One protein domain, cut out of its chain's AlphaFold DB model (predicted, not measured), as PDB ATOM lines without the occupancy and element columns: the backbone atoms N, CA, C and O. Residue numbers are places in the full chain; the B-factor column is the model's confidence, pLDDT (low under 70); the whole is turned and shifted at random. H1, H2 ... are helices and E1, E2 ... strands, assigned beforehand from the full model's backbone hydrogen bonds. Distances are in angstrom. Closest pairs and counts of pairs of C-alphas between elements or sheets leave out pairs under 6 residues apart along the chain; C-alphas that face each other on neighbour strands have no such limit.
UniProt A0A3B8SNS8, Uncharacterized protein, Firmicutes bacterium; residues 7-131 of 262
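Overview. This is residues 7 to 131 of the 262 residues of an uncharacterized protein of Firmicutes bacterium (UniProt A0A3B8SNS8). A twisted sheet of four antiparallel strands makes one end of the domain, and the short helices H1, H2 and H3 cluster at the other. The long helix H4 runs from the helical end back toward the sheet, which it only grazes with residues 82 to 89. The printed part has 125 residues, with elements in the order E1 H1 H2 H3 H4 E2 E3 E4, and its class is mixed, helices and strands. The sheet's order is E2 E3 E1 E4. The whole is compact, with a radius of gyration of the C-alphas of 15.6 A, and only just elongated, spanning 49 by 25 by 23 A.

Arrangement. In the sheet, inner strand E1, residues 25 to 30, is antiparallel to edge strand E4, residues 122 to 130, at 152 degrees; N 27 and O 128 are 3.0 A apart. E1 is also antiparallel to E3, residues 107 to 110, at 156 degrees, with N 28 and O 108 at 2.9 A. E3 forms a hairpin with edge strand E2, residues 100 to 103, with N 101 and O 109 at 2.9 A. Residues 12 to 13 pair antiparallel with residues 102 to 103 of E2. H1, residues 33 to 40, only grazes the sheet; its closest C-alphas to E4 are those of Asn 36 and Ile 122, 5.8 A apart. H4, residues 72 to 91, touches H1 with its residues 78 to 85 alone, about perpendicular at 89 degrees; the closest C-alphas are those of Ile 37 and Gly 81, 6.2 A apart. H3, residues 57 to 70, touches H1 about perpendicular at 77 degrees, closest at the C-alphas of Tyr 35 and Lys 60, 6.8 A. H3 and H4 touch only at the corner, closest at the C-alphas of Gln 68 and Arg 75, 4.5 A. H2, residues 46 to 54, forms a helical hairpin with H3; they only just touch, with 3 pairs of C-alphas within 8 A, the closest those of Leu 52 and Lys 60 at 5.7 A. In H1, H2, H3 and H4 every O i to N i+4 pair is within hydrogen-bond range.

Along the chain. E1 begins at C-alpha 25, (80.252, 19.342, 40.266). H4 is 28.8 A long, from C-alpha 72 at (81.676, -11.073, 21.766) to C-alpha 91. H3 is 20.5 A long and E4 23.5 A, ending at C-alpha 130, (75.801, 21.345, 39.558).

Size, cuts and confidence. The two C-alphas farthest apart, those of Ile 21 and Asp 47, are 49.8 A apart. The link from E3 to E4 is long, with 11 residues. The printed part has no cut, and no printed residue has a pLDDT under 70.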
ATOM      1  N   TYR A   7      89.457   4.572  36.417       94.94
ATOM      2  CA  TYR A   7      89.181   4.611  34.977       94.94
ATOM      3  C   TYR A   7      88.793   3.235  34.388       94.94
ATOM      4  O   TYR A   7      88.187   3.168  33.317       94.94
ATOM      5  N   GLU A   8      89.100   2.120  35.064       95.81
ATOM      6  CA  GLU A   8      88.702   0.772  34.634       95.81
ATOM      7  C   GLU A   8      87.251   0.416  34.989       95.81
ATOM      8  O   GLU A   8      86.706  -0.556  34.450       95.81
ATOM      9  N   LYS A   9      86.625   1.154  35.914       96.00
ATOM     10  CA  LYS A   9      85.307   0.837  36.479       96.00
ATOM     11  C   LYS A   9      84.195   1.390  35.604       96.00
ATOM     12  O   LYS A   9      84.046   2.595  35.509       96.00
ATOM     13  N   ASP A  10      83.348   0.546  35.020       95.12
ATOM     14  CA  ASP A  10      82.165   1.008  34.262       95.12
ATOM     15  C   ASP A  10      81.143   1.748  35.139       95.12
ATOM     16  O   ASP A  10      80.413   2.608  34.650       95.12
ATOM     17  N   LEU A  11      81.105   1.405  36.428       95.88
ATOM     18  CA  LEU A  11      80.294   2.049  37.450       95.88
ATOM     19  C   LEU A  11      81.144   2.251  38.705       95.88
ATOM     20  O   LEU A  11      81.751   1.304  39.208       95.88
ATOM     21  N   TYR A  12      81.163   3.475  39.216       96.62
ATOM     22  CA  TYR A  12      81.762   3.828  40.497       96.62
ATOM     23  C   TYR A  12      80.949   4.949  41.143       96.62
ATOM     24  O   TYR A  12      80.368   5.783  40.451       96.62
ATOM     25  N   LEU A  13      80.904   4.959  42.467       96.00
ATOM     26  CA  LEU A  13      80.334   6.035  43.261       96.00
ATOM     27  C   LEU A  13      81.166   6.157  44.530       96.00
ATOM     28  O   LEU A  13      81.380   5.157  45.221       96.00
ATOM     29  N   ASN A  14      81.608   7.370  44.840       95.56
ATOM     30  CA  ASN A  14      82.277   7.660  46.092       95.56
ATOM     31  C   ASN A  14      81.244   7.766  47.222       95.56
ATOM     32  O   ASN A  14      80.731   8.840  47.515       95.56
ATOM     33  N   LYS A  15      80.945   6.632  47.861       90.19
ATOM     34  CA  LYS A  15      79.960   6.543  48.953       90.19
ATOM     35  C   LYS A  15      80.368   7.278  50.233       90.19
ATOM     36  O   LYS A  15      79.541   7.401  51.122       90.19
ATOM     37  N   ASN A  16      81.614   7.741  50.334       91.69
ATOM     38  CA  ASN A  16      82.073   8.534  51.477       91.69
ATOM     39  C   ASN A  16      81.670  10.011  51.355       91.69
ATOM     40  O   ASN A  16      81.895  10.782  52.283       91.69
ATOM     41  N   ILE A  17      81.134  10.420  50.202       95.12
ATOM     42  CA  ILE A  17      80.606  11.760  49.981       95.12
ATOM     43  C   ILE A  17      79.087  11.645  49.998       95.12
ATOM     44  O   ILE A  17      78.475  11.267  49.003       95.12
ATOM     45  N   GLU A  18      78.485  11.961  51.139       95.56
ATOM     46  CA  GLU A  18      77.025  11.978  51.282       95.56
ATOM     47  C   GLU A  18      76.423  13.321  50.866       95.56
ATOM     48  O   GLU A  18      75.273  13.387  50.439       95.56
ATOM     49  N   CYS A  19      77.211  14.393  50.955       96.62
ATOM     50  CA  CYS A  19      76.753  15.750  50.724       96.62
ATOM     51  C   CYS A  19      77.868  16.646  50.189       96.62
ATOM     52  O   CYS A  19      79.012  16.575  50.638       96.62
ATOM     53  N   LEU A  20      77.513  17.514  49.243       97.50
ATOM     54  CA  LEU A  20      78.310  18.662  48.829       97.50
ATOM     55  C   LEU A  20      77.359  19.852  48.669       97.50
ATOM     56  O   LEU A  20      76.446  19.767  47.856       97.50
ATOM     57  N   ILE A  21      77.572  20.945  49.403       97.12
ATOM     58  CA  ILE A  21      76.787  22.188  49.284       97.12
ATOM     59  C   ILE A  21      77.696  23.307  48.783       97.12
ATOM     60  O   ILE A  21      78.846  23.400  49.219       97.12
ATOM     61  N   ASN A  22      77.198  24.161  47.882       96.75
ATOM     62  CA  ASN A  22      77.962  25.273  47.293       96.75
ATOM     63  C   ASN A  22      79.296  24.831  46.667       96.75
ATOM     64  O   ASN A  22      80.321  25.514  46.740       96.75
ATOM     65  N   TYR A  23      79.281  23.669  46.023       96.75
ATOM     66  CA  TYR A  23      80.458  23.004  45.500       96.75
ATOM     67  C   TYR A  23      80.283  22.660  44.014       96.75
ATOM     68  O   TYR A  23      79.278  22.098  43.584       96.75
ATOM     69  N   GLY A  24      81.286  22.986  43.194       97.62
ATOM     70  CA  GLY A  24      81.227  22.749  41.752       97.62
ATOM     71  C   GLY A  24      81.326  21.266  41.391       97.62
ATOM     72  O   GLY A  24      82.369  20.649  41.599       97.62
ATOM     73  N   ILE A  25      80.277  20.721  40.772       98.62
ATOM     74  CA  ILE A  25      80.252  19.342  40.266       98.62
ATOM     75  C   ILE A  25      79.992  19.365  38.760       98.62
ATOM     76  O   ILE A  25      79.136  20.102  38.268       98.62
ATOM     77  N   TYR A  26      80.736  18.566  38.003       98.50
ATOM     78  CA  TYR A  26      80.782  18.637  36.546       98.50
ATOM     79  C   TYR A  26      80.542  17.253  35.936       98.50
ATOM     80  O   TYR A  26      81.324  16.335  36.168       98.50
ATOM     81  N   GLU A  27      79.478  17.109  35.138       98.38
ATOM     82  CA  GLU A  27      79.188  15.886  34.373       98.38
ATOM     83  C   GLU A  27      79.838  15.988  32.988       98.38
ATOM     84  O   GLU A  27      79.439  16.818  32.164       98.38
ATOM     85  N   TYR A  28      80.817  15.125  32.721       98.56
ATOM     86  CA  TYR A  28      81.463  14.974  31.419       98.56
ATOM     87  C   TYR A  28      80.999  13.679  30.750       98.56
ATOM     88  O   TYR A  28      81.309  12.596  31.235       98.56
ATOM     89  N   ASP A  29      80.275  13.793  29.638       97.94
ATOM     90  CA  ASP A  29      79.675  12.688  28.877       97.94
ATOM     91  C   ASP A  29      80.436  12.477  27.557       97.94
ATOM     92  O   ASP A  29      80.772  13.435  26.857       97.94
ATOM     93  N   ILE A  30      80.727  11.229  27.196       97.81
ATOM     94  CA  ILE A  30      81.412  10.908  25.945       97.81
ATOM     95  C   ILE A  30      80.401  10.977  24.797       97.81
ATOM     96  O   ILE A  30      79.576  10.080  24.585       97.81
ATOM     97  N   LYS A  31      80.519  12.007  23.958       96.75
ATOM     98  CA  LYS A  31      79.618  12.224  22.822       96.75
ATOM     99  C   LYS A  31      79.601  11.018  21.889       96.75
ATOM    100  O   LYS A  31      80.619  10.671  21.294       96.75
ATOM    101  N   GLN A  32      78.425  10.409  21.708       95.88
ATOM    102  CA  GLN A  32      78.232   9.215  20.865       95.88
ATOM    103  C   GLN A  32      79.262   8.105  21.172       95.88
ATOM    104  O   GLN A  32      79.809   7.496  20.248       95.88
ATOM    105  N   ALA A  33      79.517   7.855  22.463       96.06
ATOM    106  CA  ALA A  33      80.628   7.053  22.977       96.06
ATOM    107  C   ALA A  33      80.914   5.773  22.185       96.06
ATOM    108  O   ALA A  33      81.993   5.621  21.618       96.06
ATOM    109  N   GLY A  34      79.921   4.884  22.068       97.12
ATOM    110  CA  GLY A  34      80.104   3.602  21.389       97.12
ATOM    111  C   GLY A  34      80.600   3.750  19.947       97.12
ATOM    112  O   GLY A  34      81.503   3.032  19.526       97.12
ATOM    113  N   TYR A  35      80.040   4.698  19.190       97.94
ATOM    114  CA  TYR A  35      80.407   4.923  17.789       97.94
ATOM    115  C   TYR A  35      81.793   5.551  17.674       97.94
ATOM    116  O   TYR A  35      82.632   5.077  16.908       97.94
ATOM    117  N   ASN A  36      82.042   6.594  18.461       98.12
ATOM    118  CA  ASN A  36      83.290   7.332  18.396       98.12
ATOM    119  C   ASN A  36      84.480   6.477  18.865       98.12
ATOM    120  O   ASN A  36      85.514   6.501  18.200       98.12
ATOM    121  N   ILE A  37      84.317   5.647  19.902       98.31
ATOM    122  CA  ILE A  37      85.335   4.683  20.361       98.31
ATOM    123  C   ILE A  37      85.573   3.596  19.303       98.31
ATOM    124  O   ILE A  37      86.719   3.296  18.972       98.31
ATOM    125  N   THR A  38      84.504   3.061  18.701       98.19
ATOM    126  CA  THR A  38      84.612   2.084  17.600       98.19
ATOM    127  C   THR A  38      85.432   2.624  16.436       98.19
ATOM    128  O   THR A  38      86.279   1.914  15.899       98.19
ATOM    129  N   LYS A  39      85.198   3.884  16.059       97.75
ATOM    130  CA  LYS A  39      85.936   4.558  14.991       97.75
ATOM    131  C   LYS A  39      87.386   4.846  15.386       97.75
ATOM    132  O   LYS A  39      88.274   4.617  14.576       97.75
ATOM    133  N   TYR A  40      87.619   5.315  16.611       97.81
ATOM    134  CA  TYR A  40      88.950   5.683  17.102       97.81
ATOM    135  C   TYR A  40      89.914   4.489  17.098       97.81
ATOM    136  O   TYR A  40      91.034   4.600  16.604       97.81
ATOM    137  N   TYR A  41      89.453   3.333  17.583       97.88
ATOM    138  CA  TYR A  41      90.259   2.113  17.681       97.88
ATOM    139  C   TYR A  41      90.089   1.151  16.493       97.88
ATOM    140  O   TYR A  41      90.658   0.065  16.509       97.88
ATOM    141  N   ASN A  42      89.320   1.521  15.462       97.25
ATOM    142  CA  ASN A  42      88.988   0.656  14.319       97.25
ATOM    143  C   ASN A  42      88.456  -0.731  14.741       97.25
ATOM    144  O   ASN A  42      88.863  -1.759  14.206       97.25
ATOM    145  N   LEU A  43      87.524  -0.761  15.700       97.88
ATOM    146  CA  LEU A  43      87.034  -2.005  16.320       97.88
ATOM    147  C   LEU A  43      86.145  -2.860  15.402       97.88
ATOM    148  O   LEU A  43      85.746  -3.963  15.771       97.88
ATOM    149  N   LEU A  44      85.786  -2.342  14.229       97.50
ATOM    150  CA  LEU A  44      84.990  -3.027  13.215       97.50
ATOM    151  C   LEU A  44      85.621  -2.829  11.827       97.50
ATOM    152  O   LEU A  44      86.307  -1.828  11.608       97.50
ATOM    153  N   PRO A  45      85.330  -3.718  10.858       96.75
ATOM    154  CA  PRO A  45      85.678  -3.504   9.456       96.75
ATOM    155  C   PRO A  45      85.193  -2.147   8.933       96.75
ATOM    156  O   PRO A  45      84.117  -1.669   9.316       96.75
ATOM    157  N   LYS A  46      85.967  -1.549   8.021       96.19
ATOM    158  CA  LYS A  46      85.718  -0.200   7.478       96.19
ATOM    159  C   LYS A  46      84.300  -0.043   6.932       96.19
ATOM    160  O   LYS A  46      83.645   0.956   7.199       96.19
ATOM    161  N   ASP A  47      83.792  -1.048   6.242       96.81
ATOM    162  CA  ASP A  47      82.456  -1.083   5.650       96.81
ATOM    163  C   ASP A  47      81.353  -0.999   6.722       96.81
ATOM    164  O   ASP A  47      80.397  -0.237   6.565       96.81
ATOM    165  N   LYS A  48      81.519  -1.664   7.876       96.69
ATOM    166  CA  LYS A  48      80.595  -1.512   9.018       96.69
ATOM    167  C   LYS A  48      80.686  -0.119   9.647       96.69
ATOM    168  O   LYS A  48      79.658   0.441  10.027       96.69
ATOM    169  N   ILE A  49      81.884   0.461   9.737       96.62
ATOM    170  CA  ILE A  49      82.076   1.832  10.242       96.62
ATOM    171  C   ILE A  49      81.438   2.861   9.295       96.62
ATOM    172  O   ILE A  49      80.803   3.812   9.757       96.62
ATOM    173  N   ASN A  50      81.537   2.658   7.981       96.31
ATOM    174  CA  ASN A  50      80.907   3.516   6.978       96.31
ATOM    175  C   ASN A  50      79.378   3.481   7.101       96.31
ATOM    176  O   ASN A  50      78.747   4.536   7.121       96.31
ATOM    177  N   ILE A  51      78.795   2.289   7.293       96.19
ATOM    178  CA  ILE A  51      77.362   2.144   7.591       96.19
ATOM    179  C   ILE A  51      77.000   2.936   8.848       96.19
ATOM    180  O   ILE A  51      76.073   3.738   8.810       96.19
ATOM    181  N   LEU A  52      77.738   2.757   9.952       96.88
ATOM    182  CA  LEU A  52      77.480   3.504  11.185       96.88
ATOM    183  C   LEU A  52      77.555   5.015  10.957       96.88
ATOM    184  O   LEU A  52      76.717   5.737  11.478       96.88
ATOM    185  N   THR A  53      78.512   5.498  10.164       94.81
ATOM    186  CA  THR A  53      78.707   6.931   9.888       94.81
ATOM    187  C   THR A  53      77.468   7.570   9.254       94.81
ATOM    188  O   THR A  53      77.095   8.674   9.652       94.81
ATOM    189  N   ALA A  54      76.809   6.857   8.336       95.56
ATOM    190  CA  ALA A  54      75.628   7.325   7.609       95.56
ATOM    191  C   ALA A  54      74.326   7.320   8.436       95.56
ATOM    192  O   ALA A  54      73.323   7.884   8.006       95.56
ATOM    193  N   LEU A  55      74.310   6.692   9.616       96.31
ATOM    194  CA  LEU A  55      73.114   6.586  10.457       96.31
ATOM    195  C   LEU A  55      72.891   7.827  11.343       96.31
ATOM    196  O   LEU A  55      73.830   8.515  11.764       96.31
ATOM    197  N   SER A  56      71.626   8.055  11.712       96.12
ATOM    198  CA  SER A  56      71.250   8.993  12.779       96.12
ATOM    199  C   SER A  56      71.816   8.557  14.140       96.12
ATOM    200  O   SER A  56      72.245   7.413  14.321       96.12
ATOM    201  N   LYS A  57      71.820   9.468  15.123       92.56
ATOM    202  CA  LYS A  57      72.339   9.202  16.476       92.56
ATOM    203  C   LYS A  57      71.653   7.995  17.133       92.56
ATOM    204  O   LYS A  57      72.352   7.116  17.637       92.56
ATOM    205  N   GLU A  58      70.321   7.930  17.105       93.31
ATOM    206  CA  GLU A  58      69.578   6.805  17.695       93.31
ATOM    207  C   GLU A  58      69.902   5.489  16.981       93.31
ATOM    208  O   GLU A  58      70.239   4.491  17.620       93.31
ATOM    209  N   ASN A  59      69.905   5.502  15.646       96.31
ATOM    210  CA  ASN A  59      70.160   4.304  14.851       96.31
ATOM    211  C   ASN A  59      71.596   3.780  15.018       96.31
ATOM    212  O   ASN A  59      71.805   2.565  15.022       96.31
ATOM    213  N   LYS A  60      72.585   4.663  15.229       96.50
ATOM    214  CA  LYS A  60      73.953   4.266  15.612       96.50
ATOM    215  C   LYS A  60      73.954   3.476  16.917       96.50
ATOM    216  O   LYS A  60      74.576   2.417  16.978       96.50
ATOM    217  N   HIS A  61      73.256   3.971  17.942       94.62
ATOM    218  CA  HIS A  61      73.195   3.320  19.251       94.62
ATOM    219  C   HIS A  61      72.576   1.919  19.150       94.62
ATOM    220  O   HIS A  61      73.185   0.942  19.594       94.62
ATOM    221  N   VAL A  62      71.432   1.802  18.466       96.50
ATOM    222  CA  VAL A  62      70.760   0.514  18.224       96.50
ATOM    223  C   VAL A  62      71.680  -0.455  17.481       96.50
ATOM    224  O   VAL A  62      71.866  -1.597  17.907       96.50
ATOM    225  N   LYS A  63      72.318  -0.007  16.390       97.56
ATOM    226  CA  LYS A  63      73.184  -0.867  15.570       97.56
ATOM    227  C   LYS A  63      74.414  -1.357  16.337       97.56
ATOM    228  O   LYS A  63      74.774  -2.527  16.228       97.56
ATOM    229  N   ILE A  64      75.025  -0.498  17.152       97.25
ATOM    230  CA  ILE A  64      76.141  -0.868  18.031       97.25
ATOM    231  C   ILE A  64      75.705  -1.872  19.099       97.25
ATOM    232  O   ILE A  64      76.456  -2.801  19.398       97.25
ATOM    233  N   GLY A  65      74.498  -1.727  19.652       96.75
ATOM    234  CA  GLY A  65      73.904  -2.719  20.549       96.75
ATOM    235  C   GLY A  65      73.783  -4.095  19.887       96.75
ATOM    236  O   GLY A  65      74.220  -5.097  20.451       96.75
ATOM    237  N   LEU A  66      73.286  -4.140  18.647       97.62
ATOM    238  CA  LEU A  66      73.188  -5.380  17.869       97.62
ATOM    239  C   LEU A  66      74.560  -6.016  17.604       97.62
ATOM    240  O   LEU A  66      74.700  -7.231  17.743       97.62
ATOM    241  N   TYR A  67      75.579  -5.219  17.269       97.50
ATOM    242  CA  TYR A  67      76.939  -5.734  17.102       97.50
ATOM    243  C   TYR A  67      77.505  -6.304  18.408       97.50
ATOM    244  O   TYR A  67      78.017  -7.416  18.391       97.50
ATOM    245  N   GLN A  68      77.348  -5.624  19.550       97.56
ATOM    246  CA  GLN A  68      77.802  -6.147  20.853       97.56
ATOM    247  C   GLN A  68      77.093  -7.449  21.261       97.56
ATOM    248  O   GLN A  68      77.678  -8.291  21.949       97.56
ATOM    249  N   ARG A  69      75.818  -7.609  20.883       97.19
ATOM    250  CA  ARG A  69      75.048  -8.828  21.161       97.19
ATOM    251  C   ARG A  69      75.561 -10.012  20.344       97.19
ATOM    252  O   ARG A  69      75.711 -11.099  20.890       97.19
ATOM    253  N   ASN A  70      75.828  -9.785  19.061       96.50
ATOM    254  CA  ASN A  70      76.145 -10.846  18.105       96.50
ATOM    255  C   ASN A  70      77.650 -11.159  18.012       96.50
ATOM    256  O   ASN A  70      78.014 -12.214  17.506       96.50
ATOM    257  N   ASP A  71      78.517 -10.258  18.476       97.12
ATOM    258  CA  ASP A  71      79.972 -10.386  18.399       97.12
ATOM    259  C   ASP A  71      80.605 -10.091  19.768       97.12
ATOM    260  O   ASP A  71      80.702  -8.943  20.219       97.12
ATOM    261  N   LYS A  72      81.027 -11.161  20.453       97.19
ATOM    262  CA  LYS A  72      81.676 -11.073  21.766       97.19
ATOM    263  C   LYS A  72      83.031 -10.363  21.689       97.19
ATOM    264  O   LYS A  72      83.325  -9.570  22.577       97.19
ATOM    265  N   ALA A  73      83.823 -10.605  20.643       97.69
ATOM    266  CA  ALA A  73      85.147 -10.003  20.505       97.69
ATOM    267  C   ALA A  73      85.039  -8.481  20.333       97.69
ATOM    268  O   ALA A  73      85.764  -7.730  20.988       97.69
ATOM    269  N   TYR A  74      84.068  -8.018  19.539       98.06
ATOM    270  CA  TYR A  74      83.753  -6.594  19.425       98.06
ATOM    271  C   TYR A  74      83.270  -6.002  20.754       98.06
ATOM    272  O   TYR A  74      83.720  -4.926  21.145       98.06
ATOM    273  N   ARG A  75      82.382  -6.694  21.480       97.75
ATOM    274  CA  ARG A  75      81.899  -6.232  22.792       97.75
ATOM    275  C   ARG A  75      83.037  -6.053  23.797       97.75
ATOM    276  O   ARG A  75      83.084  -5.026  24.474       97.75
ATOM    277  N   ASP A  76      83.936  -7.026  23.880       97.88
ATOM    278  CA  ASP A  76      85.059  -7.002  24.818       97.88
ATOM    279  C   ASP A  76      86.077  -5.916  24.416       97.88
ATOM    280  O   ASP A  76      86.514  -5.135  25.262       97.88
ATOM    281  N   SER A  77      86.351  -5.768  23.114       98.12
ATOM    282  CA  SER A  77      87.203  -4.694  22.580       98.12
ATOM    283  C   SER A  77      86.615  -3.303  22.826       98.12
ATOM    284  O   SER A  77      87.327  -2.383  23.220       98.12
ATOM    285  N   LEU A  78      85.300  -3.133  22.650       98.00
ATOM    286  CA  LEU A  78      84.626  -1.865  22.919       98.00
ATOM    287  C   LEU A  78      84.673  -1.525  24.409       98.00
ATOM    288  O   LEU A  78      84.941  -0.378  24.763       98.00
ATOM    289  N   LYS A  79      84.460  -2.515  25.284       97.25
ATOM    290  CA  LYS A  79      84.609  -2.348  26.734       97.25
ATOM    291  C   LYS A  79      86.028  -1.910  27.102       97.25
ATOM    292  O   LYS A  79      86.173  -1.020  27.935       97.25
ATOM    293  N   GLN A  80      87.054  -2.486  26.475       98.00
ATOM    294  CA  GLN A  80      88.433  -2.046  26.679       98.00
ATOM    295  C   GLN A  80      88.642  -0.607  26.186       98.00
ATOM    296  O   GLN A  80      89.152   0.216  26.941       98.00
ATOM    297  N   GLY A  81      88.115  -0.252  25.010       98.06
ATOM    298  CA  GLY A  81      88.185   1.116  24.488       98.06
ATOM    299  C   GLY A  81      87.551   2.171  25.408       98.06
ATOM    300  O   GLY A  81      88.069   3.282  25.499       98.06
ATOM    301  N   PHE A  82      86.481   1.834  26.144       98.06
ATOM    302  CA  PHE A  82      85.923   2.701  27.197       98.06
ATOM    303  C   PHE A  82      86.887   2.911  28.373       98.06
ATOM    304  O   PHE A  82      86.921   3.995  28.952       98.06
ATOM    305  N   LYS A  83      87.663   1.897  28.766       97.38
ATOM    306  CA  LYS A  83      88.675   2.046  29.824       97.38
ATOM    307  C   LYS A  83      89.840   2.899  29.345       97.38
ATOM    308  O   LYS A  83      90.222   3.835  30.039       97.38
ATOM    309  N   ASP A  84      90.341   2.613  28.147       97.50
ATOM    310  CA  ASP A  84      91.507   3.290  27.581       97.50
ATOM    311  C   ASP A  84      91.240   4.786  27.392       97.50
ATOM    312  O   ASP A  84      92.050   5.618  27.789       97.50
ATOM    313  N   ILE A  85      90.057   5.151  26.885       97.94
ATOM    314  CA  ILE A  85      89.720   6.564  26.674       97.94
ATOM    315  C   ILE A  85      89.470   7.328  27.981       97.94
ATOM    316  O   ILE A  85      89.754   8.521  28.063       97.94
ATOM    317  N   ARG A  86      88.962   6.658  29.026       97.75
ATOM    318  CA  ARG A  86      88.851   7.259  30.365       97.75
ATOM    319  C   ARG A  86      90.219   7.452  30.997       97.75
ATOM    320  O   ARG A  86      90.439   8.482  31.617       97.75
ATOM    321  N   LYS A  87      91.131   6.496  30.807       97.19
ATOM    322  CA  LYS A  87      92.521   6.620  31.245       97.19
ATOM    323  C   LYS A  87      93.193   7.825  30.583       97.19
ATOM    324  O   LYS A  87      93.721   8.667  31.296       97.19
ATOM    325  N   GLU A  88      93.073   7.959  29.260       97.25
ATOM    326  CA  GLU A  88      93.603   9.108  28.509       97.25
ATOM    327  C   GLU A  88      93.018  10.437  29.028       97.25
ATOM    328  O   GLU A  88      93.749  11.401  29.248       97.25
ATOM    329  N   PHE A  89      91.712  10.472  29.319       97.75
ATOM    330  CA  PHE A  89      91.056  11.640  29.916       97.75
ATOM    331  C   PHE A  89      91.545  11.963  31.334       97.75
ATOM    332  O   PHE A  89      91.704  13.141  31.664       97.75
ATOM    333  N   PHE A  90      91.783  10.945  32.164       97.38
ATOM    334  CA  PHE A  90      92.275  11.119  33.533       97.38
ATOM    335  C   PHE A  90      93.705  11.646  33.534       97.38
ATOM    336  O   PHE A  90      93.979  12.643  34.198       97.38
ATOM    337  N   GLU A  91      94.586  11.027  32.749       96.69
ATOM    338  CA  GLU A  91      95.997  11.404  32.638       96.69
ATOM    339  C   GLU A  91      96.158  12.813  32.056       96.69
ATOM    340  O   GLU A  91      96.911  13.616  32.596       96.69
ATOM    341  N   ALA A  92      95.400  13.168  31.014       97.81
ATOM    342  CA  ALA A  92      95.493  14.488  30.385       97.81
ATOM    343  C   ALA A  92      94.996  15.653  31.265       97.81
ATOM    344  O   ALA A  92      95.221  16.817  30.924       97.81
ATOM    345  N   ASN A  93      94.285  15.362  32.358       97.75
ATOM    346  CA  ASN A  93      93.707  16.362  33.260       97.75
ATOM    347  C   ASN A  93      94.136  16.181  34.723       97.75
ATOM    348  O   ASN A  93      93.513  16.774  35.614       97.75
ATOM    349  N   ASP A  94      95.149  15.347  34.973       96.50
ATOM    350  CA  ASP A  94      95.655  15.025  36.309       96.50
ATOM    351  C   ASP A  94      94.518  14.673  37.290       96.50
ATOM    352  O   ASP A  94      94.448  15.197  38.403       96.50
ATOM    353  N   ILE A  95      93.536  13.882  36.841       96.62
ATOM    354  CA  ILE A  95      92.390  13.472  37.664       96.62
ATOM    355  C   ILE A  95      92.866  12.431  38.672       96.62
ATOM    356  O   ILE A  95      93.368  11.376  38.289       96.62
ATOM    357  N   VAL A  96      92.660  12.719  39.955       94.94
ATOM    358  CA  VAL A  96      92.907  11.786  41.058       94.94
ATOM    359  C   VAL A  96      91.586  11.277  41.633       94.94
ATOM    360  O   VAL A  96      90.531  11.867  41.409       94.94
ATOM    361  N   ASP A  97      91.622  10.197  42.413       94.81
ATOM    362  CA  ASP A  97      90.408   9.562  42.950       94.81
ATOM    363  C   ASP A  97      89.515  10.512  43.760       94.81
ATOM    364  O   ASP A  97      88.291  10.408  43.700       94.81
ATOM    365  N   SER A  98      90.114  11.456  44.497       94.31
ATOM    366  CA  SER A  98      89.380  12.459  45.280       94.31
ATOM    367  C   SER A  98      88.606  13.458  44.418       94.31
ATOM    368  O   SER A  98      87.688  14.106  44.915       94.31
ATOM    369  N   ASP A  99      88.954  13.574  43.134       96.50
ATOM    370  CA  ASP A  99      88.228  14.415  42.185       96.50
ATOM    371  C   ASP A  99      86.958  13.730  41.660       96.50
ATOM    372  O   ASP A  99      86.123  14.376  41.031       96.50
ATOM    373  N   ILE A 100      86.823  12.414  41.850       97.75
ATOM    374  CA  ILE A 100      85.780  11.600  41.225       97.75
ATOM    375  C   ILE A 100      84.645  11.384  42.219       97.75
ATOM    376  O   ILE A 100      84.770  10.640  43.194       97.75
ATOM    377  N   LEU A 101      83.492  11.976  41.913       98.06
ATOM    378  CA  LEU A 101      82.258  11.728  42.647       98.06
ATOM    379  C   LEU A 101      81.611  10.422  42.180       98.06
ATOM    380  O   LEU A 101      81.333   9.533  42.984       98.06
ATOM    381  N   SER A 102      81.415  10.263  40.870       97.69
ATOM    382  CA  SER A 102      80.860   9.036  40.300       97.69
ATOM    383  C   SER A 102      81.324   8.791  38.865       97.69
ATOM    384  O   SER A 102      81.683   9.702  38.120       97.69
ATOM    385  N   ILE A 103      81.336   7.517  38.473       97.81
ATOM    386  CA  ILE A 103      81.582   7.069  37.104       97.81
ATOM    387  C   ILE A 103      80.363   6.278  36.663       97.81
ATOM    388  O   ILE A 103      79.926   5.341  37.334       97.81
ATOM    389  N   LYS A 104      79.835   6.656  35.508       95.19
ATOM    390  CA  LYS A 104      78.905   5.874  34.703       95.19
ATOM    391  C   LYS A 104      79.641   5.414  33.443       95.19
ATOM    392  O   LYS A 104      80.750   5.865  33.155       95.19
ATOM    393  N   LYS A 105      79.033   4.511  32.673       91.50
ATOM    394  CA  LYS A 105      79.702   3.880  31.525       91.50
ATOM    395  C   LYS A 105      80.285   4.901  30.537       91.50
ATOM    396  O   LYS A 105      81.399   4.719  30.056       91.50
ATOM    397  N   ASP A 106      79.532   5.951  30.238       94.19
ATOM    398  CA  ASP A 106      79.856   7.008  29.280       94.19
ATOM    399  C   ASP A 106      79.901   8.407  29.907       94.19
ATOM    400  O   ASP A 106      80.078   9.373  29.173       94.19
ATOM    401  N   ALA A 107      79.791   8.529  31.231       97.50
ATOM    402  CA  ALA A 107      79.831   9.815  31.919       97.50
ATOM    403  C   ALA A 107      80.683   9.764  33.192       97.50
ATOM    404  O   ALA A 107      80.691   8.762  33.906       97.50
ATOM    405  N   ILE A 108      81.384  10.852  33.494       98.31
ATOM    406  CA  ILE A 108      82.199  11.011  34.702       98.31
ATOM    407  C   ILE A 108      81.754  12.285  35.417       98.31
ATOM    408  O   ILE A 108      81.656  13.343  34.796       98.31
ATOM    409  N   PHE A 109      81.502  12.177  36.718       98.50
ATOM    410  CA  PHE A 109      81.128  13.283  37.588       98.50
ATOM    411  C   PHE A 109      82.339  13.677  38.422       98.50
ATOM    412  O   PHE A 109      82.840  12.874  39.213       98.50
ATOM    413  N   LEU A 110      82.811  14.905  38.222       98.50
ATOM    414  CA  LEU A 110      84.011  15.427  38.866       98.50
ATOM    415  C   LEU A 110      83.686  16.581  39.807       98.50
ATOM    416  O   LEU A 110      82.833  17.408  39.501       98.50
ATOM    417  N   THR A 111      84.439  16.688  40.896       97.94
ATOM    418  CA  THR A 111      84.453  17.821  41.836       97.94
ATOM    419  C   THR A 111      85.413  18.937  41.390       97.94
ATOM    420  O   THR A 111      85.657  19.901  42.116       97.94
ATOM    421  N   LYS A 112      85.959  18.840  40.170       95.62
ATOM    422  CA  LYS A 112      86.766  19.882  39.527       95.62
ATOM    423  C   LYS A 112      86.429  20.022  38.046       95.62
ATOM    424  O   LYS A 112      86.086  19.051  37.372       95.62
ATOM    425  N   ALA A 113      86.574  21.237  37.523       96.88
ATOM    426  CA  ALA A 113      86.517  21.476  36.087       96.88
ATOM    427  C   ALA A 113      87.828  21.040  35.423       96.88
ATOM    428  O   ALA A 113      88.912  21.257  35.966       96.88
ATOM    429  N   VAL A 114      87.730  20.494  34.215       97.44
ATOM    430  CA  VAL A 114      88.884  20.058  33.422       97.44
ATOM    431  C   VAL A 114      89.018  20.831  32.110       97.44
ATOM    432  O   VAL A 114      88.056  21.460  31.654       97.44
ATOM    433  N   LYS A 115      90.216  20.802  31.512       96.25
ATOM    434  CA  LYS A 115      90.563  21.588  30.313       96.25
ATOM    435  C   LYS A 115      90.675  20.734  29.050       96.25
ATOM    436  O   LYS A 115      90.227  21.170  27.995       96.25
ATOM    437  N   GLN A 116      91.261  19.541  29.147       98.19
ATOM    438  CA  GLN A 116      91.471  18.644  28.011       98.19
ATOM    439  C   GLN A 116      90.259  17.731  27.831       98.19
ATOM    440  O   GLN A 116      90.081  16.756  28.556       98.19
ATOM    441  N   THR A 117      89.402  18.053  26.867       97.94
ATOM    442  CA  THR A 117      88.159  17.304  26.614       97.94
ATOM    443  C   THR A 117      88.098  16.653  25.234       97.94
ATOM    444  O   THR A 117      87.132  15.950  24.943       97.94
ATOM    445  N   GLN A 118      89.102  16.860  24.379       98.12
ATOM    446  CA  GLN A 118      89.113  16.386  22.995       98.12
ATOM    447  C   GLN A 118      90.291  15.438  22.741       98.12
ATOM    448  O   GLN A 118      91.444  15.826  22.901       98.12
ATOM    449  N   PHE A 119      89.995  14.235  22.245       97.38
ATOM    450  CA  PHE A 119      90.975  13.198  21.909       97.38
ATOM    451  C   PHE A 119      90.673  12.657  20.505       97.38
ATOM    452  O   PHE A 119      89.863  11.748  20.306       97.38
ATOM    453  N   LYS A 120      91.275  13.280  19.483       96.19
ATOM    454  CA  LYS A 120      90.958  13.083  18.050       96.19
ATOM    455  C   LYS A 120      89.459  13.223  17.754       96.19
ATOM    456  O   LYS A 120      88.973  14.343  17.690       96.19
ATOM    457  N   ASN A 121      88.730  12.122  17.542       96.56
ATOM    458  CA  ASN A 121      87.285  12.121  17.277       96.56
ATOM    459  C   ASN A 121      86.428  11.839  18.522       96.56
ATOM    460  O   ASN A 121      85.204  11.761  18.398       96.56
ATOM    461  N   ILE A 122      87.045  11.643  19.689       98.06
ATOM    462  CA  ILE A 122      86.348  11.540  20.969       98.06
ATOM    463  C   ILE A 122      86.266  12.928  21.605       98.06
ATOM    464  O   ILE A 122      87.267  13.633  21.692       98.06
ATOM    465  N   GLU A 123      85.078  13.288  22.081       98.25
ATOM    466  CA  GLU A 123      84.812  14.528  22.810       98.25
ATOM    467  C   GLU A 123      84.102  14.182  24.127       98.25
ATOM    468  O   GLU A 123      83.035  13.559  24.109       98.25
ATOM    469  N   PHE A 124      84.690  14.587  25.253       98.44
ATOM    470  CA  PHE A 124      84.060  14.595  26.574       98.44
ATOM    471  C   PHE A 124      83.308  15.915  26.747       98.44
ATOM    472  O   PHE A 124      83.880  16.950  27.087       98.44
ATOM    473  N   VAL A 125      82.006  15.899  26.494       98.06
ATOM    474  CA  VAL A 125      81.163  17.091  26.565       98.06
ATOM    475  C   VAL A 125      80.802  17.358  28.017       98.06
ATOM    476  O   VAL A 125      80.219  16.503  28.681       98.06
ATOM    477  N   LYS A 126      81.079  18.573  28.501       97.56
ATOM    478  CA  LYS A 126      80.526  19.052  29.771       97.56
ATOM    479  C   LYS A 126      79.017  19.244  29.613       97.56
ATOM    480  O   LYS A 126      78.572  20.269  29.100       97.56
ATOM    481  N   LYS A 127      78.253  18.237  30.019       95.88
ATOM    482  CA  LYS A 127      76.809  18.131  29.803       95.88
ATOM    483  C   LYS A 127      76.023  18.916  30.841       95.88
ATOM    484  O   LYS A 127      75.139  19.674  30.470       95.88
ATOM    485  N   ASN A 128      76.395  18.773  32.112       96.81
ATOM    486  CA  ASN A 128      75.773  19.479  33.228       96.81
ATOM    487  C   ASN A 128      76.836  20.061  34.166       96.81
ATOM    488  O   ASN A 128      77.964  19.564  34.250       96.81
ATOM    489  N   LYS A 129      76.454  21.124  34.877       97.69
ATOM    490  CA  LYS A 129      77.184  21.672  36.020       97.69
ATOM    491  C   LYS A 129      76.197  21.799  37.173       97.69
ATOM    492  O   LYS A 129      75.139  22.386  36.985       97.69
ATOM    493  N   TYR A 130      76.582  21.295  38.332       98.56
ATOM    494  CA  TYR A 130      75.801  21.345  39.558       98.56
ATOM    495  C   TYR A 130      76.547  22.142  40.624       98.56
ATOM    496  O   TYR A 130      77.762  22.363  40.522       98.56
ATOM    497  N   THR A 131      75.792  22.598  41.609       98.38
ATOM    498  CA  THR A 131      76.245  23.416  42.736       98.38
ATOM    499  C   THR A 131      76.071  22.704  44.065       98.38
ATOM    500  O   THR A 131      76.797  23.019  45.001       98.38
TER     501      THR A 131